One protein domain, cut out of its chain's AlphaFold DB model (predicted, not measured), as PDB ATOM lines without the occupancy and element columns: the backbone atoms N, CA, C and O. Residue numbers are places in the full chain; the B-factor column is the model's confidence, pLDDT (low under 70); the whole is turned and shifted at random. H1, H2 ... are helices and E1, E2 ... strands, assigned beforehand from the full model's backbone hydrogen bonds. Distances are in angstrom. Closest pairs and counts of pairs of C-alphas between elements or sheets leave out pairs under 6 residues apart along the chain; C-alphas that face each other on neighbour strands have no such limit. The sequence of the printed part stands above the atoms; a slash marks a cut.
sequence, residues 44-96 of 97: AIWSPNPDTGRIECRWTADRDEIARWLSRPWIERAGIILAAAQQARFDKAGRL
ATOM      1  N   ALA A  44      29.180 -11.325  10.825       95.00
ATOM      2  CA  ALA A  44      28.406 -11.589  12.025       95.00
ATOM      3  C   ALA A  44      28.171 -13.098  12.179       95.00
ATOM      4  O   ALA A  44      27.652 -13.748  11.266       95.00
ATOM      5  N   ILE A  45      28.509 -13.632  13.348       95.50
ATOM      6  CA  ILE A  45      28.216 -15.005  13.755       95.50
ATOM      7  C   ILE A  45      27.158 -14.969  14.847       95.50
ATOM      8  O   ILE A  45      27.244 -14.179  15.789       95.50
ATOM      9  N   TRP A  46      26.160 -15.837  14.697       95.62
ATOM     10  CA  TRP A  46      25.096 -16.026  15.673       95.62
ATOM     11  C   TRP A  46      25.295 -17.360  16.384       95.62
ATOM     12  O   TRP A  46      25.461 -18.399  15.739       95.62
ATOM     13  N   SER A  47      25.270 -17.350  17.710       93.25
ATOM     14  CA  SER A  47      25.448 -18.564  18.507       93.25
ATOM     15  C   SER A  47      24.631 -18.518  19.794       93.25
ATOM     16  O   SER A  47      24.494 -17.443  20.379       93.25
ATOM     17  N   PRO A  48      24.104 -19.665  20.258       91.06
ATOM     18  CA  PRO A  48      23.544 -19.761  21.596       91.06
ATOM     19  C   PRO A  48      24.664 -19.616  22.633       91.06
ATOM     20  O   PRO A  48      25.697 -20.281  22.537       91.06
ATOM     21  N   ASN A  49      24.452 -18.753  23.616       91.25
ATOM     22  CA  ASN A  49      25.271 -18.657  24.808       91.25
ATOM     23  C   ASN A  49      24.702 -19.636  25.857       91.25
ATOM     24  O   ASN A  49      23.537 -19.490  26.244       91.25
ATOM     25  N   PRO A  50      25.478 -20.643  26.301       88.00
ATOM     26  CA  PRO A  50      25.001 -21.645  27.250       88.00
ATOM     27  C   PRO A  50      24.707 -21.065  28.641       88.00
ATOM     28  O   PRO A  50      23.841 -21.590  29.333       88.00
ATOM     29  N   ASP A  51      25.368 -19.972  29.026       91.88
ATOM     30  CA  ASP A  51      25.225 -19.369  30.353       91.88
ATOM     31  C   ASP A  51      23.940 -18.544  30.462       91.88
ATOM     32  O   ASP A  51      23.288 -18.503  31.504       91.88
ATOM     33  N   THR A  52      23.558 -17.872  29.373       88.31
ATOM     34  CA  THR A  52      22.383 -16.989  29.343       88.31
ATOM     35  C   THR A  52      21.166 -17.638  28.686       88.31
ATOM     36  O   THR A  52      20.063 -17.096  28.771       88.31
ATOM     37  N   GLY A  53      21.351 -18.771  27.999       89.00
ATOM     38  CA  GLY A  53      20.324 -19.430  27.190       89.00
ATOM     39  C   GLY A  53      19.863 -18.600  25.987       89.00
ATOM     40  O   GLY A  53      18.839 -18.907  25.377       89.00
ATOM     41  N   ARG A  54      20.584 -17.522  25.658       91.75
ATOM     42  CA  ARG A  54      20.216 -16.560  24.617       91.75
ATOM     43  C   ARG A  54      21.038 -16.757  23.368       91.75
ATOM     44  O   ARG A  54      22.195 -17.155  23.426       91.75
ATOM     45  N   ILE A  55      20.466 -16.389  22.231       94.56
ATOM     46  CA  ILE A  55      21.242 -16.259  21.002       94.56
ATOM     47  C   ILE A  55      21.881 -14.872  20.976       94.56
ATOM     48  O   ILE A  55      21.196 -13.853  21.092       94.56
ATOM     49  N   GLU A  56      23.197 -14.854  20.805       93.88
ATOM     50  CA  GLU A  56      24.018 -13.649  20.739       93.88
ATOM     51  C   GLU A  56      24.633 -13.493  19.349       93.88
ATOM     52  O   GLU A  56      24.814 -14.463  18.610       93.88
ATOM     53  N   CYS A  57      24.935 -12.245  18.990       94.19
ATOM     54  CA  CYS A  57      25.579 -11.887  17.734       94.19
ATOM     55  C   CYS A  57      26.943 -11.267  18.025       94.19
ATOM     56  O   CYS A  57      27.031 -10.277  18.755       94.19
ATOM     57  N   ARG A  58      27.992 -11.822  17.416       93.75
ATOM     58  CA  ARG A  58      29.354 -11.293  17.497       93.75
ATOM     59  C   ARG A  58      29.930 -11.098  16.103       93.75
ATOM     60  O   ARG A  58      29.845 -11.978  15.252       93.75
ATOM     61  N   TRP A  59      30.557  -9.948  15.883       94.69
ATOM     62  CA  TRP A  59      31.363  -9.707  14.691       94.69
ATOM     63  C   TRP A  59      32.749 -10.317  14.881       94.69
ATOM     64  O   TRP A  59      33.376 -10.118  15.923       94.69
ATOM     65  N   THR A  60      33.232 -11.055  13.888       92.62
ATOM     66  CA  THR A  60      34.553 -11.685  13.938       92.62
ATOM     67  C   THR A  60      35.277 -11.544  12.606       92.62
ATOM     68  O   THR A  60      34.648 -11.477  11.550       92.62
ATOM     69  N   ALA A  61      36.604 -11.498  12.684       94.38
ATOM     70  CA  ALA A  61      37.521 -11.625  11.552       94.38
ATOM     71  C   ALA A  61      38.332 -12.936  11.624       94.38
ATOM     72  O   ALA A  61      39.216 -13.159  10.795       94.38
ATOM     73  N   ASP A  62      38.079 -13.772  12.641       92.75
ATOM     74  CA  ASP A  62      38.746 -15.059  12.823       92.75
ATOM     75  C   ASP A  62      38.298 -16.029  11.727       92.75
ATOM     76  O   ASP A  62      37.143 -16.448  11.673       92.75
ATOM     77  N   ARG A  63      39.234 -16.407  10.855       90.69
ATOM     78  CA  ARG A  63      38.961 -17.264   9.701       90.69
ATOM     79  C   ARG A  63      38.451 -18.644  10.091       90.69
ATOM     80  O   ARG A  63      37.609 -19.176   9.373       90.69
ATOM     81  N   ASP A  64      38.916 -19.205  11.202       93.50
ATOM     82  CA  ASP A  64      38.496 -20.542  11.626       93.50
ATOM     83  C   ASP A  64      37.067 -20.505  12.155       93.50
ATOM     84  O   ASP A  64      36.255 -21.395  11.894       93.50
ATOM     85  N   GLU A  65      36.727 -19.439  12.872       91.56
ATOM     86  CA  GLU A  65      35.369 -19.212  13.342       91.56
ATOM     87  C   GLU A  65      34.398 -18.975  12.182       91.56
ATOM     88  O   GLU A  65      33.311 -19.556  12.144       91.56
ATOM     89  N   ILE A  66      34.829 -18.183  11.201       92.38
ATOM     90  CA  ILE A  66      34.095 -17.931   9.964       92.38
ATOM     91  C   ILE A  66      33.867 -19.232   9.201       92.38
ATOM     92  O   ILE A  66      32.734 -19.528   8.826       92.38
ATOM     93  N   ALA A  67      34.911 -20.040   9.014       93.12
ATOM     94  CA  ALA A  67      34.815 -21.316   8.319       93.12
ATOM     95  C   ALA A  67      33.837 -22.268   9.024       93.12
ATOM     96  O   ALA A  67      32.970 -22.837   8.362       93.12
ATOM     97  N   ARG A  68      33.906 -22.380  10.359       93.25
ATOM     98  CA  ARG A  68      32.964 -23.188  11.161       93.25
ATOM     99  C   ARG A  68      31.521 -22.697  11.060       93.25
ATOM    100  O   ARG A  68      30.592 -23.501  11.047       93.25
ATOM    101  N   TRP A  69      31.306 -21.384  11.014       92.44
ATOM    102  CA  TRP A  69      29.970 -20.827  10.813       92.44
ATOM    103  C   TRP A  69      29.450 -21.131   9.406       92.44
ATOM    104  O   TRP A  69      28.323 -21.598   9.252       92.44
ATOM    105  N   LEU A  70      30.270 -20.903   8.379       92.75
ATOM    106  CA  LEU A  70      29.891 -21.093   6.979       92.75
ATOM    107  C   LEU A  70      29.755 -22.567   6.581       92.75
ATOM    108  O   LEU A  70      28.981 -22.857   5.667       92.75
ATOM    109  N   SER A  71      30.428 -23.488   7.277       96.00
ATOM    110  CA  SER A  71      30.281 -24.931   7.064       96.00
ATOM    111  C   SER A  71      28.918 -25.468   7.506       96.00
ATOM    112  O   SER A  71      28.547 -26.574   7.118       96.00
ATOM    113  N   ARG A  72      28.149 -24.708   8.301       93.81
ATOM    114  CA  ARG A  72      26.784 -25.090   8.682       93.81
ATOM    115  C   ARG A  72      25.837 -25.021   7.478       93.81
ATOM    116  O   ARG A  72      25.893 -24.044   6.707       93.81
ATOM    117  N   PRO A  73      24.895 -25.977   7.352       97.25
ATOM    118  CA  PRO A  73      23.799 -25.882   6.399       97.25
ATOM    119  C   PRO A  73      23.125 -24.511   6.471       97.25
ATOM    120  O   PRO A  73      22.904 -23.951   7.547       97.25
ATOM    121  N   TRP A  74      22.791 -23.948   5.312       92.88
ATOM    122  CA  TRP A  74      22.196 -22.611   5.242       92.88
ATOM    123  C   TRP A  74      20.894 -22.511   6.056       92.88
ATOM    124  O   TRP A  74      20.629 -21.472   6.658       92.88
ATOM    125  N   ILE A  75      20.120 -23.601   6.122       95.31
ATOM    126  CA  ILE A  75      18.866 -23.671   6.879       95.31
ATOM    127  C   ILE A  75      19.096 -23.597   8.392       95.31
ATOM    128  O   ILE A  75      18.333 -22.939   9.092       95.31
ATOM    129  N   GLU A  76      20.182 -24.191   8.892       94.19
ATOM    130  CA  GLU A  76      20.562 -24.116  10.305       94.19
ATOM    131  C   GLU A  76      20.925 -22.675  10.676       94.19
ATOM    132  O   GLU A  76      20.400 -22.118  11.639       94.19
ATOM    133  N   ARG A  77      21.745 -22.021   9.843       95.44
ATOM    134  CA  ARG A  77      22.094 -20.604  10.022       95.44
ATOM    135  C   ARG A  77      20.856 -19.707  10.006       95.44
ATOM    136  O   ARG A  77      20.720 -18.840  10.867       95.44
ATOM    137  N   ALA A  78      19.945 -19.926   9.056       95.31
ATOM    138  CA  ALA A  78      18.695 -19.176   8.964       95.31
ATOM    139  C   ALA A  78      17.805 -19.389  10.200       95.31
ATOM    140  O   ALA A  78      17.252 -18.424  10.725       95.31
ATOM    141  N   GLY A  79      17.714 -20.627  10.697       96.12
ATOM    142  CA  GLY A  79      16.971 -20.967  11.909       96.12
ATOM    143  C   GLY A  79      17.497 -20.240  13.147       96.12
ATOM    144  O   GLY A  79      16.711 -19.648  13.884       96.12
ATOM    145  N   ILE A  80      18.820 -20.201  13.335       94.31
ATOM    146  CA  ILE A  80      19.454 -19.480  14.452       94.31
ATOM    147  C   ILE A  80      19.147 -17.977  14.378       94.31
ATOM    148  O   ILE A  80      18.755 -17.370  15.375       94.31
ATOM    149  N   ILE A  81      19.276 -17.370  13.196       94.62
ATOM    150  CA  ILE A  81      18.985 -15.941  13.001       94.62
ATOM    151  C   ILE A  81      17.504 -15.644  13.281       94.62
ATOM    152  O   ILE A  81      17.178 -14.652  13.937       94.62
ATOM    153  N   LEU A  82      16.593 -16.509  12.823       95.44
ATOM    154  CA  LEU A  82      15.161 -16.361  13.073       95.44
ATOM    155  C   LEU A  82      14.829 -16.473  14.566       95.44
ATOM    156  O   LEU A  82      14.073 -15.652  15.084       95.44
ATOM    157  N   ALA A  83      15.409 -17.450  15.263       93.94
ATOM    158  CA  ALA A  83      15.228 -17.618  16.700       93.94
ATOM    159  C   ALA A  83      15.734 -16.390  17.479       93.94
ATOM    160  O   ALA A  83      15.042 -15.902  18.375       93.94
ATOM    161  N   ALA A  84      16.866 -15.803  17.077       93.38
ATOM    162  CA  ALA A  84      17.360 -14.559  17.668       93.38
ATOM    163  C   ALA A  84      16.383 -13.385  17.461       93.38
ATOM    164  O   ALA A  84      16.124 -12.599  18.378       93.38
ATOM    165  N   ALA A  85      15.782 -13.283  16.271       90.75
ATOM    166  CA  ALA A  85      14.767 -12.272  15.984       90.75
ATOM    167  C   ALA A  85      13.493 -12.472  16.823       90.75
ATOM    168  O   ALA A  85      12.899 -11.496  17.285       90.75
ATOM    169  N   GLN A  86      13.072 -13.720  17.047       92.88
ATOM    170  CA  GLN A  86      11.936 -14.045  17.912       92.88
ATOM    171  C   GLN A  86      12.224 -13.687  19.375       92.88
ATOM    172  O   GLN A  86      11.401 -13.019  20.001       92.88
ATOM    173  N   GLN A  87      13.410 -14.026  19.887       89.25
ATOM    174  CA  GLN A  87      13.858 -13.653  21.233       89.25
ATOM    175  C   GLN A  87      13.750 -12.136  21.460       89.25
ATOM    176  O   GLN A  87      13.144 -11.690  22.432       89.25
ATOM    177  N   ALA A  88      14.228 -11.325  20.511       85.38
ATOM    178  CA  ALA A  88      14.147  -9.866  20.601       85.38
ATOM    179  C   ALA A  88      12.702  -9.324  20.630       85.38
ATOM    180  O   ALA A  88      12.457  -8.229  21.146       85.38
ATOM    181  N   ARG A  89      11.731 -10.054  20.064       81.44
ATOM    182  CA  ARG A  89      10.307  -9.686  20.129       81.44
ATOM    183  C   ARG A  89       9.714 -10.005  21.498       81.44
ATOM    184  O   ARG A  89       8.986  -9.169  22.029       81.44
ATOM    185  N   PHE A  90      10.051 -11.156  22.077       78.81
ATOM    186  CA  PHE A  90       9.597 -11.527  23.420       78.81
ATOM    187  C   PHE A  90      10.176 -10.611  24.499       78.81
ATOM    188  O   PHE A  90       9.432 -10.165  25.369       78.81
ATOM    189  N   ASP A  91      11.445 -10.220  24.377       76.44
ATOM    190  CA  ASP A  91      12.072  -9.248  25.281       76.44
ATOM    191  C   ASP A  91      11.328  -7.909  25.308       76.44
ATOM    192  O   ASP A  91      11.130  -7.305  26.362       76.44
ATOM    193  N   LYS A  92      10.886  -7.435  24.137       68.62
ATOM    194  CA  LYS A  92      10.112  -6.193  24.026       68.62
ATOM    195  C   LYS A  92       8.704  -6.340  24.596       68.62
ATOM    196  O   LYS A  92       8.235  -5.420  25.255       68.62
ATOM    197  N   ALA A  93       8.046  -7.473  24.359       63.84
ATOM    198  CA  ALA A  93       6.713  -7.742  24.893       63.84
ATOM    199  C   ALA A  93       6.714  -7.869  26.428       63.84
ATOM    200  O   ALA A  93       5.775  -7.414  27.074       63.84
ATOM    201  N   GLY A  94       7.776  -8.432  27.013       60.72
ATOM    202  CA  GLY A  94       7.946  -8.530  28.466       60.72
ATOM    203  C   GLY A  94       8.263  -7.201  29.157       60.72
ATOM    204  O   GLY A  94       7.993  -7.069  30.340       60.72
ATOM    205  N   ARG A  95       8.792  -6.202  28.436       57.78
ATOM    206  CA  ARG A  95       9.125  -4.871  28.983       57.78
ATOM    207  C   ARG A  95       7.919  -3.914  29.067       57.78
ATOM    208  O   ARG A  95       8.054  -2.815  29.587       57.78
ATOM    209  N   LEU A  96       6.766  -4.301  28.518       58.31
ATOM    210  CA  LEU A  96       5.522  -3.514  28.509       58.31
ATOM    211  C   LEU A  96       4.467  -4.031  29.507       58.31
ATOM    212  O   LEU A  96       3.326  -3.575  29.472       58.31
TER     213      LEU A  96
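This is residues 44 to 96 of the 97 residues of an uncharacterized protein of Mesorhizobium sp. Pch-S (UniProt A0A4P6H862). A small two-stranded hairpin, E1 and E2, has the long helix H2 packed on it through residues 77 to 88, while the short H1 packs on it through residues 65 to 70, about perpendicular to H2. Residues 89 to 96 stick out at one end. The 53 printed residues hold, in order, E1, E2, H1 and H2, mixed helices and strands, the sheet antiparallel. The whole is loose, radius of gyration of the C-alphas 12.6 A, spanning 41 by 21 by 17 A.

E1 is residues 44 to 48, from C-alpha 44 at (28.406, -11.589, 12.025); E2 is 55 to 60. H2, residues 74 to 94, measures 30.7 A and ends at C-alpha 94 (7.946, -8.530, 28.466). H1 is residues 63 to 70.

In the hairpin, N 45 and O 58 are 2.9 A apart, within hydrogen-bond range. The closest C-alphas of E2 and H2, Ile 55 and Ala 84, are 5.4 A apart; of E1 and H1, Ile 45 and Trp 69, 6.8 A. H1 and H2 are close but not clearly touching, C-alphas of Trp 69 and Arg 77 at 7.9 A, lines at 86 degrees. In H1 and H2 every O i to N i+4 pair is within hydrogen-bond range.

The farthest C-alphas, Asp 64 and Leu 96, are 40.8 A apart. The printed part has no cut and no long link. Residues 92 to 96 have pLDDT under 70.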